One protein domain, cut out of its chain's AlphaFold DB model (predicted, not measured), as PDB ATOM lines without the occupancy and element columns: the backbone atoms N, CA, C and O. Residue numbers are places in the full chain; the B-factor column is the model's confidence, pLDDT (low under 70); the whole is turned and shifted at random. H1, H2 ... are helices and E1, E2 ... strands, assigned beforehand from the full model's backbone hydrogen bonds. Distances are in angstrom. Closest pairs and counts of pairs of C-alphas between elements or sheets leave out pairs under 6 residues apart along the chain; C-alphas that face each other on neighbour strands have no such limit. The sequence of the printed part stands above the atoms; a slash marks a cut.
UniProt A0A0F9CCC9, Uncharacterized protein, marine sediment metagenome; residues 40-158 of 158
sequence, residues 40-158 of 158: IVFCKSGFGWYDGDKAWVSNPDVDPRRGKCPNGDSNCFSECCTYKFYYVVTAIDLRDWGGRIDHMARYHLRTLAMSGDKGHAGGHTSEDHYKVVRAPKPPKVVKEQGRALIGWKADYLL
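What this domain is: This is residues 40 to 158 of the 158 residues of an uncharacterized protein of marine sediment metagenome (UniProt A0A0F9CCC9). With little regular structure, this is a strongly twisted sheet with helix H1 along one face; the hairpin E2 and E3 reaches one end, loops of residues 43 to 86 the other. Of 119 printed residues, 37 are in named elements, in order E1, E2, E3, E4, H1: mixed class. The sheet, E1 E2 E3 E4, is a meander, each strand the antiparallel neighbour and hairpin partner of the one before. It is compact, with radius of gyration of the C-alphas 15.0 A, spanning 48 by 32 by 29 A.

How they stand to each other: Look first at E2, residues 87 to 96, and E3, residues 101 to 110: N 90 and O 108 are 2.8 A apart, within hydrogen-bond range. For edge strand E1, residues 40 to 42, find N 41 and O 87, 2.8 A; for E4, residues 123 to 126, N 109 and O 124, 2.9 A. H1, residues 140 to 149, is on the sheet at height 8.8 A; its closest C-alphas to E2 are Leu 149 and Thr 90, 5.8 A. In H1, 3 of 6 O i to N i+4 and 5 of 7 O i to N i+3 pairs are within range.

Where its parts are: Find C-alpha 40 at (-19.925, 28.761, -45.937), where E1 begins. E2 runs 23.8 A, E3 23.4 A; H1 runs 14.9 A to C-alpha 149 at (-21.584, 31.002, -56.887).

The domain as a whole: The printed part has no cut; its farthest C-alphas, Arg 66 and Gly 99, are 48.3 A apart. E2 to E3 is a tight link; the others are long. Confidence is under 70 for 39 residues, among them 64 to 76.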
ATOM      1  N   ILE A  40     -19.903  30.213 -45.777       96.19
ATOM      2  CA  ILE A  40     -19.925  28.761 -45.937       96.19
ATOM      3  C   ILE A  40     -20.606  28.145 -44.727       96.19
ATOM      4  O   ILE A  40     -20.211  28.361 -43.576       96.19
ATOM      5  N   VAL A  41     -21.620  27.341 -45.004       94.06
ATOM      6  CA  VAL A  41     -22.543  26.805 -44.015       94.06
ATOM      7  C   VAL A  41     -22.761  25.310 -44.220       94.06
ATOM      8  O   VAL A  41     -22.499  24.741 -45.281       94.06
ATOM      9  N   PHE A  42     -23.260  24.673 -43.175       91.69
ATOM     10  CA  PHE A  42     -23.907  23.377 -43.219       91.69
ATOM     11  C   PHE A  42     -25.413  23.589 -43.173       91.69
ATOM     12  O   PHE A  42     -25.900  24.458 -42.455       91.69
ATOM     13  N   CYS A  43     -26.151  22.776 -43.917       85.94
ATOM     14  CA  CYS A  43     -27.609  22.801 -43.883       85.94
ATOM     15  C   CYS A  43     -28.168  21.379 -43.915       85.94
ATOM     16  O   CYS A  43     -28.919  20.987 -43.026       85.94
ATOM     17  N   LYS A  44     -27.735  20.572 -44.891       80.31
ATOM     18  CA  LYS A  44     -28.277  19.228 -45.104       80.31
ATOM     19  C   LYS A  44     -27.197  18.201 -45.433       80.31
ATOM     20  O   LYS A  44     -26.225  18.526 -46.117       80.31
ATOM     21  N   SER A  45     -27.430  16.964 -45.003       82.75
ATOM     22  CA  SER A  45     -26.632  15.784 -45.351       82.75
ATOM     23  C   SER A  45     -27.480  14.792 -46.154       82.75
ATOM     24  O   SER A  45     -28.702  14.748 -45.996       82.75
ATOM     25  N   GLY A  46     -26.857  14.000 -47.024       77.75
ATOM     26  CA  GLY A  46     -27.566  12.999 -47.823       77.75
ATOM     27  C   GLY A  46     -26.641  12.167 -48.705       77.75
ATOM     28  O   GLY A  46     -25.667  12.668 -49.249       77.75
ATOM     29  N   PHE A  47     -26.929  10.876 -48.867       70.56
ATOM     30  CA  PHE A  47     -26.105   9.992 -49.701       70.56
ATOM     31  C   PHE A  47     -26.509   9.997 -51.182       70.56
ATOM     32  O   PHE A  47     -25.644   9.954 -52.054       70.56
ATOM     33  N   GLY A  48     -27.814  10.045 -51.472       69.38
ATOM     34  CA  GLY A  48     -28.347   9.971 -52.838       69.38
ATOM     35  C   GLY A  48     -28.103  11.231 -53.665       69.38
ATOM     36  O   GLY A  48     -28.227  11.195 -54.883       69.38
ATOM     37  N   TRP A  49     -27.733  12.328 -53.005       75.88
ATOM     38  CA  TRP A  49     -27.594  13.634 -53.643       75.88
ATOM     39  C   TRP A  49     -26.163  13.931 -54.080       75.88
ATOM     40  O   TRP A  49     -25.955  14.818 -54.892       75.88
ATOM     41  N   TYR A  50     -25.178  13.189 -53.567       83.69
ATOM     42  CA  TYR A  50     -23.789  13.364 -53.971       83.69
ATOM     43  C   TYR A  50     -23.528  12.759 -55.355       83.69
ATOM     44  O   TYR A  50     -23.657  11.544 -55.563       83.69
ATOM     45  N   ASP A  51     -23.088  13.601 -56.275       82.88
ATOM     46  CA  ASP A  51     -22.615  13.257 -57.619       82.88
ATOM     47  C   ASP A  51     -21.579  14.252 -58.173       82.88
ATOM     48  O   ASP A  51     -21.108  14.072 -59.292       82.88
ATOM     49  N   GLY A  52     -21.181  15.254 -57.385       84.38
ATOM     50  CA  GLY A  52     -20.238  16.293 -57.787       84.38
ATOM     51  C   GLY A  52     -18.858  16.176 -57.133       84.38
ATOM     52  O   GLY A  52     -18.275  15.098 -57.004       84.38
ATOM     53  N   ASP A  53     -18.314  17.323 -56.734       89.38
ATOM     54  CA  ASP A  53     -16.958  17.470 -56.213       89.38
ATOM     55  C   ASP A  53     -16.844  16.992 -54.754       89.38
ATOM     56  O   ASP A  53     -17.457  17.542 -53.832       89.38
ATOM     57  N   LYS A  54     -15.993  15.986 -54.521       90.06
ATOM     58  CA  LYS A  54     -15.741  15.432 -53.184       90.06
ATOM     59  C   LYS A  54     -15.099  16.438 -52.227       90.06
ATOM     60  O   LYS A  54     -15.253  16.297 -51.016       90.06
ATOM     61  N   ALA A  55     -14.415  17.465 -52.730       93.00
ATOM     62  CA  ALA A  55     -13.836  18.523 -51.903       93.00
ATOM     63  C   ALA A  55     -14.898  19.351 -51.151       93.00
ATOM     64  O   ALA A  55     -14.582  20.023 -50.166       93.00
ATOM     65  N   TRP A  56     -16.157  19.273 -51.589       92.56
ATOM     66  CA  TRP A  56     -17.312  19.914 -50.964       92.56
ATOM     67  C   TRP A  56     -18.022  19.027 -49.935       92.56
ATOM     68  O   TRP A  56     -19.059  19.415 -49.393       92.56
ATOM     69  N   VAL A  57     -17.454  17.866 -49.609       92.00
ATOM     70  CA  VAL A  57     -17.935  16.959 -48.563       92.00
ATOM     71  C   VAL A  57     -17.084  17.144 -47.304       92.00
ATOM     72  O   VAL A  57     -15.862  17.022 -47.353       92.00
ATOM     73  N   SER A  58     -17.708  17.418 -46.156       92.50
ATOM     74  CA  SER A  58     -16.990  17.659 -44.892       92.50
ATOM     75  C   SER A  58     -16.548  16.382 -44.176       92.50
ATOM     76  O   SER A  58     -15.706  16.435 -43.287       92.50
ATOM     77  N   ASN A  59     -17.138  15.245 -44.532       90.38
ATOM     78  CA  ASN A  59     -16.868  13.917 -43.981       90.38
ATOM     79  C   ASN A  59     -16.603  12.897 -45.117       90.38
ATOM     80  O   ASN A  59     -17.325  11.909 -45.249       90.38
ATOM     81  N   PRO A  60     -15.588  13.129 -45.973       88.25
ATOM     82  CA  PRO A  60     -15.383  12.372 -47.213       88.25
ATOM     83  C   PRO A  60     -15.053  10.886 -47.000       88.25
ATOM     84  O   PRO A  60     -15.177  10.095 -47.941       88.25
ATOM     85  N   ASP A  61     -14.633  10.524 -45.787       86.62
ATOM     86  CA  ASP A  61     -14.256   9.166 -45.384       86.62
ATOM     87  C   ASP A  61     -15.451   8.328 -44.909       86.62
ATOM     88  O   ASP A  61     -15.328   7.117 -44.723       86.62
ATOM     89  N   VAL A  62     -16.620   8.949 -44.729       82.12
ATOM     90  CA  VAL A  62     -17.858   8.215 -44.463       82.12
ATOM     91  C   VAL A  62     -18.213   7.400 -45.704       82.12
ATOM     92  O   VAL A  62     -18.263   7.922 -46.817       82.12
ATOM     93  N   ASP A  63     -18.467   6.107 -45.511       76.50
ATOM     94  CA  ASP A  63     -19.054   5.253 -46.540       76.50
ATOM     95  C   ASP A  63     -20.579   5.258 -46.373       76.50
ATOM     96  O   ASP A  63     -21.108   4.530 -45.525       76.50
ATOM     97  N   PRO A  64     -21.316   6.052 -47.168       69.44
ATOM     98  CA  PRO A  64     -22.760   6.138 -47.022       69.44
ATOM     99  C   PRO A  64     -23.481   4.833 -47.391       69.44
ATOM    100  O   PRO A  64     -24.639   4.646 -47.026       69.44
ATOM    101  N   ARG A  65     -22.821   3.907 -48.103       63.84
ATOM    102  CA  ARG A  65     -23.404   2.611 -48.487       63.84
ATOM    103  C   ARG A  65     -23.378   1.599 -47.351       63.84
ATOM    104  O   ARG A  65     -24.096   0.604 -47.420       63.84
ATOM    105  N   ARG A  66     -22.605   1.851 -46.287       62.88
ATOM    106  CA  ARG A  66     -22.643   1.023 -45.072       62.88
ATOM    107  C   ARG A  66     -23.936   1.185 -44.277       62.88
ATOM    108  O   ARG A  66     -24.185   0.345 -43.419       62.88
ATOM    109  N   GLY A  67     -24.772   2.180 -44.609       53.44
ATOM    110  CA  GLY A  67     -26.242   2.175 -44.493       53.44
ATOM    111  C   GLY A  67     -26.872   2.022 -43.104       53.44
ATOM    112  O   GLY A  67     -28.070   2.242 -42.960       53.44
ATOM    113  N   LYS A  68     -26.111   1.660 -42.071       59.81
ATOM    114  CA  LYS A  68     -26.592   1.533 -40.701       59.81
ATOM    115  C   LYS A  68     -26.018   2.661 -39.877       59.81
ATOM    116  O   LYS A  68     -24.810   2.731 -39.650       59.81
ATOM    117  N   CYS A  69     -26.910   3.527 -39.409       66.94
ATOM    118  CA  CYS A  69     -26.600   4.397 -38.292       66.94
ATOM    119  C   CYS A  69     -26.045   3.531 -37.150       66.94
ATOM    120  O   CYS A  69     -26.674   2.519 -36.821       66.94
ATOM    121  N   PRO A  70     -24.928   3.913 -36.509       67.06
ATOM    122  CA  PRO A  70     -24.451   3.238 -35.301       67.06
ATOM    123  C   PRO A  70     -25.531   3.134 -34.213       67.06
ATOM    124  O   PRO A  70     -25.505   2.211 -33.406       67.06
ATOM    125  N   ASN A  71     -26.512   4.043 -34.240       67.00
ATOM    126  CA  ASN A  71     -27.611   4.113 -33.283       67.00
ATOM    127  C   ASN A  71     -28.854   3.297 -33.698       67.00
ATOM    128  O   ASN A  71     -29.859   3.335 -33.000       67.00
ATOM    129  N   GLY A  72     -28.810   2.558 -34.815       63.84
ATOM    130  CA  GLY A  72     -29.886   1.647 -35.229       63.84
ATOM    131  C   GLY A  72     -30.973   2.238 -36.136       63.84
ATOM    132  O   GLY A  72     -31.813   1.484 -36.621       63.84
ATOM    133  N   ASP A  73     -30.942   3.540 -36.432       63.56
ATOM    134  CA  ASP A  73     -31.920   4.173 -37.328       63.56
ATOM    135  C   ASP A  73     -31.694   3.805 -38.804       63.56
ATOM    136  O   ASP A  73     -30.601   3.986 -39.352       63.56
ATOM    137  N   SER A  74     -32.751   3.332 -39.471       57.53
ATOM    138  CA  SER A  74     -32.738   2.899 -40.878       57.53
ATOM    139  C   SER A  74     -32.818   4.042 -41.901       57.53
ATOM    140  O   SER A  74     -32.450   3.837 -43.053       57.53
ATOM    141  N   ASN A  75     -33.232   5.249 -41.491       59.50
ATOM    142  CA  ASN A  75     -33.354   6.450 -42.339       59.50
ATOM    143  C   ASN A  75     -32.476   7.600 -41.822       59.50
ATOM    144  O   ASN A  75     -32.909   8.741 -41.662       59.50
ATOM    145  N   CYS A  76     -31.230   7.281 -41.500       66.00
ATOM    146  CA  CYS A  76     -30.290   8.241 -40.949       66.00
ATOM    147  C   CYS A  76     -29.822   9.228 -42.037       66.00
ATOM    148  O   CYS A  76     -29.112   8.849 -42.960       66.00
ATOM    149  N   PHE A  77     -30.209  10.504 -41.914       72.19
ATOM    150  CA  PHE A  77     -29.687  11.640 -42.703       72.19
ATOM    151  C   PHE A  77     -28.647  12.445 -41.909       72.19
ATOM    152  O   PHE A  77     -28.498  13.653 -42.073       72.19
ATOM    153  N   SER A  78     -27.959  11.775 -40.983       72.69
ATOM    154  CA  SER A  78     -26.937  12.381 -40.135       72.69
ATOM    155  C   SER A  78     -25.547  12.234 -40.753       72.69
ATOM    156  O   SER A  78     -25.302  11.387 -41.614       72.69
ATOM    157  N   GLU A  79     -24.602  13.046 -40.294       77.19
ATOM    158  CA  GLU A  79     -23.208  13.021 -40.754       77.19
ATOM    159  C   GLU A  79     -22.456  11.729 -40.387       77.19
ATOM    160  O   GLU A  79     -21.388  11.470 -40.930       77.19
ATOM    161  N   CYS A  80     -23.005  10.892 -39.499       77.62
ATOM    162  CA  CYS A  80     -22.412   9.595 -39.157       77.62
ATOM    163  C   CYS A  80     -22.624   8.515 -40.232       77.62
ATOM    164  O   CYS A  80     -21.943   7.493 -40.221       77.62
ATOM    165  N   CYS A  81     -23.586   8.720 -41.131       77.50
ATOM    166  CA  CYS A  81     -24.114   7.701 -42.042       77.50
ATOM    167  C   CYS A  81     -24.332   8.242 -43.470       77.50
ATOM    168  O   CYS A  81     -24.561   7.470 -44.396       77.50
ATOM    169  N   THR A  82     -24.250   9.564 -43.668       83.12
ATOM    170  CA  THR A  82     -24.411  10.235 -44.965       83.12
ATOM    171  C   THR A  82     -23.360  11.312 -45.163       83.12
ATOM    172  O   THR A  82     -22.768  11.805 -44.201       83.12
ATOM    173  N   TYR A  83     -23.139  11.710 -46.415       87.12
ATOM    174  CA  TYR A  83     -22.277  12.846 -46.704       87.12
ATOM    175  C   TYR A  83     -22.910  14.144 -46.223       87.12
ATOM    176  O   TYR A  83     -24.064  14.439 -46.525       87.12
ATOM    177  N   LYS A  84     -22.124  14.918 -45.484       89.56
ATOM    178  CA  LYS A  84     -22.422  16.284 -45.093       89.56
ATOM    179  C   LYS A  84     -21.704  17.216 -46.050       89.56
ATOM    180  O   LYS A  84     -20.511  17.061 -46.309       89.56
ATOM    181  N   PHE A  85     -22.445  18.172 -46.588       91.00
ATOM    182  CA  PHE A  85     -21.953  19.040 -47.648       91.00
ATOM    183  C   PHE A  85     -21.668  20.436 -47.118       91.00
ATOM    184  O   PHE A  85     -22.422  20.967 -46.301       91.00
ATOM    185  N   TYR A  86     -20.605  21.046 -47.630       93.69
ATOM    186  CA  TYR A  86     -20.450  22.489 -47.560       93.69
ATOM    187  C   TYR A  86     -21.426  23.137 -48.535       93.69
ATOM    188  O   TYR A  86     -21.539  22.709 -49.683       93.69
ATOM    189  N   TYR A  87     -22.102  24.183 -48.085       93.75
ATOM    190  CA  TYR A  87     -22.898  25.058 -48.931       93.75
ATOM    191  C   TYR A  87     -22.361  26.476 -48.832       93.75
ATOM    192  O   TYR A  87     -21.842  26.871 -47.791       93.75
ATOM    193  N   VAL A  88     -22.527  27.247 -49.896       94.06
ATOM    194  CA  VAL A  88     -22.292  28.689 -49.910       94.06
ATOM    195  C   VAL A  88     -23.639  29.389 -49.883       94.06
ATOM    196  O   VAL A  88     -24.524  29.029 -50.661       94.06
ATOM    197  N   VAL A  89     -23.787  30.387 -49.015       93.31
ATOM    198  CA  VAL A  89     -24.872  31.367 -49.112       93.31
ATOM    199  C   VAL A  89     -24.607  32.199 -50.359       93.31
ATOM    200  O   VAL A  89     -23.625  32.924 -50.447       93.31
ATOM    201  N   THR A  90     -25.443  32.037 -51.368       92.81
ATOM    202  CA  THR A  90     -25.254  32.645 -52.691       92.81
ATOM    203  C   THR A  90     -26.009  33.953 -52.832       92.81
ATOM    204  O   THR A  90     -25.480  34.907 -53.395       92.81
ATOM    205  N   ALA A  91     -27.202  34.027 -52.256       91.00
ATOM    206  CA  ALA A  91     -28.031  35.216 -52.189       91.00
ATOM    207  C   ALA A  91     -28.938  35.127 -50.958       91.00
ATOM    208  O   ALA A  91     -29.107  34.051 -50.372       91.00
ATOM    209  N   ILE A  92     -29.527  36.258 -50.585       87.06
ATOM    210  CA  ILE A  92     -30.497  36.363 -49.501       87.06
ATOM    211  C   ILE A  92     -31.667  37.172 -50.031       87.06
ATOM    212  O   ILE A  92     -31.458  38.284 -50.514       87.06
ATOM    213  N   ASP A  93     -32.863  36.615 -49.921       82.19
ATOM    214  CA  ASP A  93     -34.101  37.307 -50.249       82.19
ATOM    215  C   ASP A  93     -34.935  37.493 -48.987       82.19
ATOM    216  O   ASP A  93     -34.980  36.622 -48.119       82.19
ATOM    217  N   LEU A  94     -35.610  38.633 -48.879       75.88
ATOM    218  CA  LEU A  94     -36.698  38.775 -47.923       75.88
ATOM    219  C   LEU A  94     -37.956  38.237 -48.594       75.88
ATOM    220  O   LEU A  94     -38.232  38.526 -49.760       75.88
ATOM    221  N   ARG A  95     -38.676  37.372 -47.892       66.88
ATOM    222  CA  ARG A  95     -39.775  36.609 -48.477       66.88
ATOM    223  C   ARG A  95     -40.961  37.522 -48.776       66.88
ATOM    224  O   ARG A  95     -41.588  37.993 -47.846       66.88
ATOM    225  N   ASP A  96     -41.319  37.703 -50.045       62.78
ATOM    226  CA  ASP A  96     -42.552  38.398 -50.439       62.78
ATOM    227  C   ASP A  96     -43.701  37.396 -50.681       62.78
ATOM    228  O   ASP A  96     -43.642  36.563 -51.586       62.78
ATOM    229  N   TRP A  97     -44.754  37.465 -49.863       59.31
ATOM    230  CA  TRP A  97     -46.011  36.726 -50.034       59.31
ATOM    231  C   TRP A  97     -47.102  37.623 -50.638       59.31
ATOM    232  O   TRP A  97     -48.081  37.982 -49.977       59.31
ATOM    233  N   GLY A  98     -46.952  37.973 -51.918       51.41
ATOM    234  CA  GLY A  98     -47.979  38.702 -52.672       51.41
ATOM    235  C   GLY A  98     -48.128  40.171 -52.259       51.41
ATOM    236  O   GLY A  98     -49.248  40.640 -52.051       51.41
ATOM    237  N   GLY A  99     -47.009  40.885 -52.130       53.22
ATOM    238  CA  GLY A  99     -46.925  42.274 -51.670       53.22
ATOM    239  C   GLY A  99     -46.735  42.411 -50.157       53.22
ATOM    240  O   GLY A  99     -47.044  43.460 -49.596       53.22
ATOM    241  N   ARG A 100     -46.281  41.348 -49.483       55.25
ATOM    242  CA  ARG A 100     -46.033  41.299 -48.035       55.25
ATOM    243  C   ARG A 100     -44.660  40.704 -47.794       55.25
ATOM    244  O   ARG A 100     -44.510  39.484 -47.855       55.25
ATOM    245  N   ILE A 101     -43.685  41.554 -47.491       64.06
ATOM    246  CA  ILE A 101     -42.360  41.084 -47.092       64.06
ATOM    247  C   ILE A 101     -42.467  40.513 -45.672       64.06
ATOM    248  O   ILE A 101     -42.657  41.247 -44.709       64.06
ATOM    249  N   ASP A 102     -42.406  39.196 -45.529       66.62
ATOM    250  CA  ASP A 102     -42.183  38.548 -44.245       66.62
ATOM    251  C   ASP A 102     -40.807  38.973 -43.724       66.62
ATOM    252  O   ASP A 102     -39.846  39.126 -44.482       66.62
ATOM    253  N   HIS A 103     -40.707  39.168 -42.414       67.25
ATOM    254  CA  HIS A 103     -39.443  39.550 -41.806       67.25
ATOM    255  C   HIS A 103     -38.424  38.412 -41.859       67.25
ATOM    256  O   HIS A 103     -37.274  38.657 -41.534       67.25
ATOM    257  N   MET A 104     -38.803  37.197 -42.269       70.81
ATOM    258  CA  MET A 104     -37.898  36.059 -42.415       70.81
ATOM    259  C   MET A 104     -37.048  36.129 -43.693       70.81
ATOM    260  O   MET A 104     -37.543  36.343 -44.803       70.81
ATOM    261  N   ALA A 105     -35.747  35.879 -43.531       77.81
ATOM    262  CA  ALA A 105     -34.797  35.797 -44.632       77.81
ATOM    263  C   ALA A 105     -34.779  34.395 -45.260       77.81
ATOM    264  O   ALA A 105     -34.708  33.382 -44.566       77.81
ATOM    265  N   ARG A 106     -34.772  34.342 -46.593       81.12
ATOM    266  CA  ARG A 106     -34.547  33.141 -47.399       81.12
ATOM    267  C   ARG A 106     -33.094  33.101 -47.847       81.12
ATOM    268  O   ARG A 106     -32.653  33.952 -48.617       81.12
ATOM    269  N   TYR A 107     -32.359  32.085 -47.410       85.94
ATOM    270  CA  TYR A 107     -30.970  31.888 -47.825       85.94
ATOM    271  C   TYR A 107     -30.895  30.964 -49.039       85.94
ATOM    272  O   TYR A 107     -31.178  29.768 -48.942       85.94
ATOM    273  N   HIS A 108     -30.445  31.478 -50.181       88.25
ATOM    274  CA  HIS A 108     -30.145  30.642 -51.340       88.25
ATOM    275  C   HIS A 108     -28.813  29.936 -51.108       88.25
ATOM    276  O   HIS A 108     -27.774  30.591 -51.011       88.25
ATOM    277  N   LEU A 109     -28.818  28.605 -51.016       89.81
ATOM    278  CA  LEU A 109     -27.616  27.818 -50.763       89.81
ATOM    279  C   LEU A 109     -27.226  27.026 -52.010       89.81
ATOM    280  O   LEU A 109     -28.054  26.367 -52.636       89.81
ATOM    281  N   ARG A 110     -25.938  27.019 -52.340       89.94
ATOM    282  CA  ARG A 110     -25.387  26.248 -53.463       89.94
ATOM    283  C   ARG A 110     -24.242  25.377 -52.977       89.94
ATOM    284  O   ARG A 110     -23.470  25.787 -52.113       89.94
ATOM    285  N   THR A 111     -24.114  24.180 -53.533       91.50
ATOM    286  CA  THR A 111     -22.960  23.308 -53.294       91.50
ATOM    287  C   THR A 111     -22.494  22.700 -54.604       91.50
ATOM    288  O   THR A 111     -23.314  22.414 -55.475       91.50
ATOM    289  N   LEU A 112     -21.186  22.488 -54.739       90.56
ATOM    290  CA  LEU A 112     -20.620  21.729 -55.856       90.56
ATOM    291  C   LEU A 112     -20.483  20.235 -55.548       90.56
ATOM    292  O   LEU A 112     -20.105  19.475 -56.431       90.56
ATOM    293  N   ALA A 113     -20.849  19.787 -54.340       89.00
ATOM    294  CA  ALA A 113     -20.973  18.358 -54.038       89.00
ATOM    295  C   ALA A 113     -22.103  17.679 -54.839       89.00
ATOM    296  O   ALA A 113     -22.171  16.449 -54.883       89.00
ATOM    297  N   MET A 114     -22.983  18.477 -55.451       87.00
ATOM    298  CA  MET A 114     -24.117  18.035 -56.255       87.00
ATOM    299  C   MET A 114     -24.034  18.685 -57.645       87.00
ATOM    300  O   MET A 114     -24.176  19.903 -57.761       87.00
ATOM    301  N   SER A 115     -23.791  17.901 -58.696       81.56
ATOM    302  CA  SER A 115     -23.846  18.350 -60.095       81.56
ATOM    303  C   SER A 115     -25.288  18.446 -60.597       81.56
ATOM    304  O   SER A 115     -25.602  19.335 -61.388       81.56
ATOM    305  N   GLY A 116     -26.176  17.582 -60.091       74.31
ATOM    306  CA  GLY A 116     -27.567  17.470 -60.532       74.31
ATOM    307  C   GLY A 116     -27.868  16.274 -61.424       74.31
ATOM    308  O   GLY A 116     -29.041  16.030 -61.710       74.31
ATOM    309  N   ASP A 117     -26.857  15.490 -61.790       72.69
ATOM    310  CA  ASP A 117     -26.993  14.312 -62.655       72.69
ATOM    311  C   ASP A 117     -27.880  13.221 -62.032       72.69
ATOM    312  O   ASP A 117     -28.522  12.444 -62.739       72.69
ATOM    313  N   LYS A 118     -27.976  13.176 -60.699       66.81
ATOM    314  CA  LYS A 118     -28.863  12.273 -59.949       66.81
ATOM    315  C   LYS A 118     -30.231  12.875 -59.621       66.81
ATOM    316  O   LYS A 118     -30.912  12.384 -58.725       66.81
ATOM    317  N   GLY A 119     -30.639  13.939 -60.315       61.47
ATOM    318  CA  GLY A 119     -31.924  14.610 -60.090       61.47
ATOM    319  C   GLY A 119     -31.940  15.548 -58.878       61.47
ATOM    320  O   GLY A 119     -33.001  16.012 -58.469       61.47
ATOM    321  N   HIS A 120     -30.768  15.846 -58.308       65.12
ATOM    322  CA  HIS A 120     -30.594  16.745 -57.165       65.12
ATOM    323  C   HIS A 120     -29.686  17.914 -57.561       65.12
ATOM    324  O   HIS A 120     -28.498  17.931 -57.258       65.12
ATOM    325  N   ALA A 121     -30.227  18.870 -58.319       61.19
ATOM    326  CA  ALA A 121     -29.433  19.938 -58.920       61.19
ATOM    327  C   ALA A 121     -28.965  20.989 -57.904       61.19
ATOM    328  O   ALA A 121     -29.765  21.788 -57.427       61.19
ATOM    329  N   GLY A 122     -27.650  21.008 -57.647       55.56
ATOM    330  CA  GLY A 122     -26.797  22.190 -57.435       55.56
ATOM    331  C   GLY A 122     -27.080  23.140 -56.269       55.56
ATOM    332  O   GLY A 122     -26.243  23.994 -55.978       55.56
ATOM    333  N   GLY A 123     -28.204  23.035 -55.576       57.44
ATOM    334  CA  GLY A 123     -28.568  24.002 -54.559       57.44
ATOM    335  C   GLY A 123     -29.744  23.551 -53.723       57.44
ATOM    336  O   GLY A 123     -30.594  22.771 -54.140       57.44
ATOM    337  N   HIS A 124     -29.739  24.027 -52.491       60.69
ATOM    338  CA  HIS A 124     -30.819  23.843 -51.547       60.69
ATOM    339  C   HIS A 124     -31.201  25.216 -51.006       60.69
ATOM    340  O   HIS A 124     -30.434  26.172 -51.075       60.69
ATOM    341  N   THR A 125     -32.379  25.328 -50.419       55.41
ATOM    342  CA  THR A 125     -32.742  26.528 -49.680       55.41
ATOM    343  C   THR A 125     -33.315  26.116 -48.354       55.41
ATOM    344  O   THR A 125     -34.150  25.214 -48.288       55.41
ATOM    345  N   SER A 126     -32.873  26.796 -47.306       52.44
ATOM    346  CA  SER A 126     -33.570  26.763 -46.038       52.44
ATOM    347  C   SER A 126     -34.621  27.867 -46.037       52.44
ATOM    348  O   SER A 126     -34.278  29.044 -45.946       52.44
ATOM    349  N   GLU A 127     -35.885  27.484 -46.217       51.31
ATOM    350  CA  GLU A 127     -37.017  28.376 -45.939       51.31
ATOM    351  C   GLU A 127     -37.474  28.306 -44.482       51.31
ATOM    352  O   GLU A 127     -38.099  29.259 -44.061       51.31
ATOM    353  N   ASP A 128     -37.206  27.202 -43.765       52.19
ATOM    354  CA  ASP A 128     -37.542  26.984 -42.337       52.19
ATOM    355  C   ASP A 128     -37.328  25.516 -41.903       52.19
ATOM    356  O   ASP A 128     -37.233  25.202 -40.718       52.19
ATOM    357  N   HIS A 129     -37.244  24.567 -42.845       55.91
ATOM    358  CA  HIS A 129     -37.207  23.140 -42.492       55.91
ATOM    359  C   HIS A 129     -35.823  22.652 -42.010       55.91
ATOM    360  O   HIS A 129     -35.740  21.679 -41.260       55.91
ATOM    361  N   TYR A 130     -34.725  23.311 -42.402       69.06
ATOM    362  CA  TYR A 130     -33.370  22.859 -42.058       69.06
ATOM    363  C   TYR A 130     -32.518  23.984 -41.493       69.06
ATOM    364  O   TYR A 130     -32.206  24.959 -42.177       69.06
ATOM    365  N   LYS A 131     -32.084  23.823 -40.242       78.94
ATOM    366  CA  LYS A 131     -31.223  24.796 -39.573       78.94
ATOM    367  C   LYS A 131     -29.909  24.971 -40.337       78.94
ATOM    368  O   LYS A 131     -29.156  24.013 -40.518       78.94
ATOM    369  N   VAL A 132     -29.627  26.204 -40.743       86.19
ATOM    370  CA  VAL A 132     -28.334  26.590 -41.312       86.19
ATOM    371  C   VAL A 132     -27.350  26.825 -40.166       86.19
ATOM    372  O   VAL A 132     -27.695  27.414 -39.145       86.19
ATOM    373  N   VAL A 133     -26.125  26.321 -40.296       90.50
ATOM    374  CA  VAL A 133     -25.078  26.454 -39.275       90.50
ATOM    375  C   VAL A 133     -23.772  26.850 -39.943       90.50
ATOM    376  O   VAL A 133     -23.354  26.217 -40.908       90.50
ATOM    377  N   ARG A 134     -23.083  27.863 -39.415       94.25
ATOM    378  CA  ARG A 134     -21.782  28.306 -39.937       94.25
ATOM    379  C   ARG A 134     -20.766  27.160 -39.914       94.25
ATOM    380  O   ARG A 134     -20.583  26.506 -38.886       94.25
ATOM    381  N   ALA A 135     -20.077  26.920 -41.029       94.12
ATOM    382  CA  ALA A 135     -19.001  25.937 -41.068       94.12
ATOM    383  C   ALA A 135     -17.757  26.522 -40.364       94.12
ATOM    384  O   ALA A 135     -17.269  27.571 -40.782       94.12
ATOM    385  N   PRO A 136     -17.197  25.878 -39.321       91.81
ATOM    386  CA  PRO A 136     -16.148  26.490 -38.499       91.81
ATOM    387  C   PRO A 136     -14.796  26.610 -39.218       91.81
ATOM    388  O   PRO A 136     -14.041  27.548 -38.974       91.81
ATOM    389  N   LYS A 137     -14.459  25.657 -40.097       92.12
ATOM    390  CA  LYS A 137     -13.189  25.626 -40.846       92.12
ATOM    391  C   LYS A 137     -13.409  25.080 -42.259       92.12
ATOM    392  O   LYS A 137     -13.058  23.932 -42.529       92.12
ATOM    393  N   PRO A 138     -14.033  25.854 -43.157       93.06
ATOM    394  CA  PRO A 138     -14.287  25.378 -44.503       93.06
ATOM    395  C   PRO A 138     -12.975  25.312 -45.312       93.06
ATOM    396  O   PRO A 138     -12.141  26.219 -45.179       93.06
ATOM    397  N   PRO A 139     -12.775  24.265 -46.138       94.31
ATOM    398  CA  PRO A 139     -11.575  24.094 -46.952       94.31
ATOM    399  C   PRO A 139     -11.319  25.282 -47.883       94.31
ATOM    400  O   PRO A 139     -12.250  25.928 -48.367       94.31
ATOM    401  N   LYS A 140     -10.042  25.545 -48.183       96.44
ATOM    402  CA  LYS A 140      -9.638  26.647 -49.074       96.44
ATOM    403  C   LYS A 140     -10.291  26.539 -50.458       96.44
ATOM    404  O   LYS A 140     -10.815  27.529 -50.948       96.44
ATOM    405  N   VAL A 141     -10.345  25.330 -51.016       95.62
ATOM    406  CA  VAL A 141     -10.988  25.053 -52.311       95.62
ATOM    407  C   VAL A 141     -12.468  25.453 -52.334       95.62
ATOM    408  O   VAL A 141     -12.898  26.116 -53.272       95.62
ATOM    409  N   VAL A 142     -13.220  25.170 -51.263       94.56
ATOM    410  CA  VAL A 142     -14.634  25.566 -51.139       94.56
ATOM    411  C   VAL A 142     -14.766  27.090 -51.083       94.56
ATOM    412  O   VAL A 142     -15.637  27.657 -51.735       94.56
ATOM    413  N   LYS A 143     -13.874  27.779 -50.356       94.62
ATOM    414  CA  LYS A 143     -13.844  29.254 -50.312       94.62
ATOM    415  C   LYS A 143     -13.544  29.878 -51.669       94.62
ATOM    416  O   LYS A 143     -14.125  30.903 -52.001       94.62
ATOM    417  N   GLU A 144     -12.610  29.309 -52.421       96.12
ATOM    418  CA  GLU A 144     -12.178  29.855 -53.708       96.12
ATOM    419  C   GLU A 144     -13.230  29.626 -54.790       96.12
ATOM    420  O   GLU A 144     -13.671  30.583 -55.424       96.12
ATOM    421  N   GLN A 145     -13.691  28.385 -54.944       94.62
ATOM    422  CA  GLN A 145     -14.724  28.032 -55.915       94.62
ATOM    423  C   GLN A 145     -16.082  28.649 -55.553       94.62
ATOM    424  O   GLN A 145     -16.824  29.081 -56.431       94.62
ATOM    425  N   GLY A 146     -16.392  28.756 -54.257       92.88
ATOM    426  CA  GLY A 146     -17.648  29.305 -53.757       92.88
ATOM    427  C   GLY A 146     -17.912  30.758 -54.144       92.88
ATOM    428  O   GLY A 146     -19.066  31.143 -54.306       92.88
ATOM    429  N   ARG A 147     -16.861  31.554 -54.375       94.31
ATOM    430  CA  ARG A 147     -16.995  32.954 -54.815       94.31
ATOM    431  C   ARG A 147     -17.735  33.085 -56.141       94.31
ATOM    432  O   ARG A 147     -18.500  34.024 -56.307       94.31
ATOM    433  N   ALA A 148     -17.537  32.135 -57.055       93.88
ATOM    434  CA  ALA A 148     -18.200  32.136 -58.358       93.88
ATOM    435  C   ALA A 148     -19.704  31.818 -58.272       93.88
ATOM    436  O   ALA A 148     -20.415  31.963 -59.261       93.88
ATOM    437  N   LEU A 149     -20.185  31.368 -57.110       91.19
ATOM    438  CA  LEU A 149     -21.584  31.002 -56.887       91.19
ATOM    439  C   LEU A 149     -22.412  32.175 -56.343       91.19
ATOM    440  O   LEU A 149     -23.639  32.098 -56.342       91.19
ATOM    441  N   ILE A 150     -21.765  33.244 -55.865       94.25
ATOM    442  CA  ILE A 150     -22.439  34.415 -55.290       94.25
ATOM    443  C   ILE A 150     -23.323  35.078 -56.354       94.25
ATOM    444  O   ILE A 150     -22.914  35.265 -57.496       94.25
ATOM    445  N   GLY A 151     -24.547  35.429 -55.965       90.19
ATOM    446  CA  GLY A 151     -25.581  35.984 -56.835       90.19
ATOM    447  C   GLY A 151     -26.471  34.934 -57.500       90.19
ATOM    448  O   GLY A 151     -27.512  35.297 -58.043       90.19
ATOM    449  N   TRP A 152     -26.121  33.643 -57.436       90.56
ATOM    450  CA  TRP A 152     -27.043  32.599 -57.869       90.56
ATOM    451  C   TRP A 152     -28.279  32.572 -56.967       90.56
ATOM    452  O   TRP A 152     -28.171  32.643 -55.743       90.56
ATOM    453  N   LYS A 153     -29.453  32.439 -57.582       86.94
ATOM    454  CA  LYS A 153     -30.725  32.252 -56.892       86.94
ATOM    455  C   LYS A 153     -31.357  30.949 -57.350       86.94
ATOM    456  O   LYS A 153     -31.194  30.532 -58.491       86.94
ATOM    457  N   ALA A 154     -32.052  30.303 -56.429       78.31
ATOM    458  CA  ALA A 154     -32.760  29.066 -56.701       78.31
ATOM    459  C   ALA A 154     -34.125  29.385 -57.323       78.31
ATOM    460  O   ALA A 154     -34.963  29.977 -56.649       78.31
ATOM    461  N   ASP A 155     -34.343  28.975 -58.576       73.12
ATOM    462  CA  ASP A 155     -35.532  29.349 -59.362       73.12
ATOM    463  C   ASP A 155     -36.860  28.957 -58.705       73.12
ATOM    464  O   ASP A 155     -37.847  29.662 -58.845       73.12
ATOM    465  N   TYR A 156     -36.897  27.863 -57.937       67.44
ATOM    466  CA  TYR A 156     -38.111  27.407 -57.246       67.44
ATOM    467  C   TYR A 156     -38.545  28.309 -56.069       67.44
ATOM    468  O   TYR A 156     -39.518  27.984 -55.391       67.44
ATOM    469  N   LEU A 157     -37.815  29.398 -55.798       55.88
ATOM    470  CA  LEU A 157     -38.125  30.406 -54.774       55.88
ATOM    471  C   LEU A 157     -38.310  31.823 -55.310       55.88
ATOM    472  O   LEU A 157     -38.577  32.725 -54.507       55.88
ATOM    473  N   LEU A 158     -38.110  32.006 -56.614       56.50
ATOM    474  CA  LEU A 158     -38.415  33.242 -57.327       56.50
ATOM    475  C   LEU A 158     -39.905  33.268 -57.682       56.50
ATOM    476  O   LEU A 158     -40.482  34.374 -57.618       56.50
TER     477      LEU A 158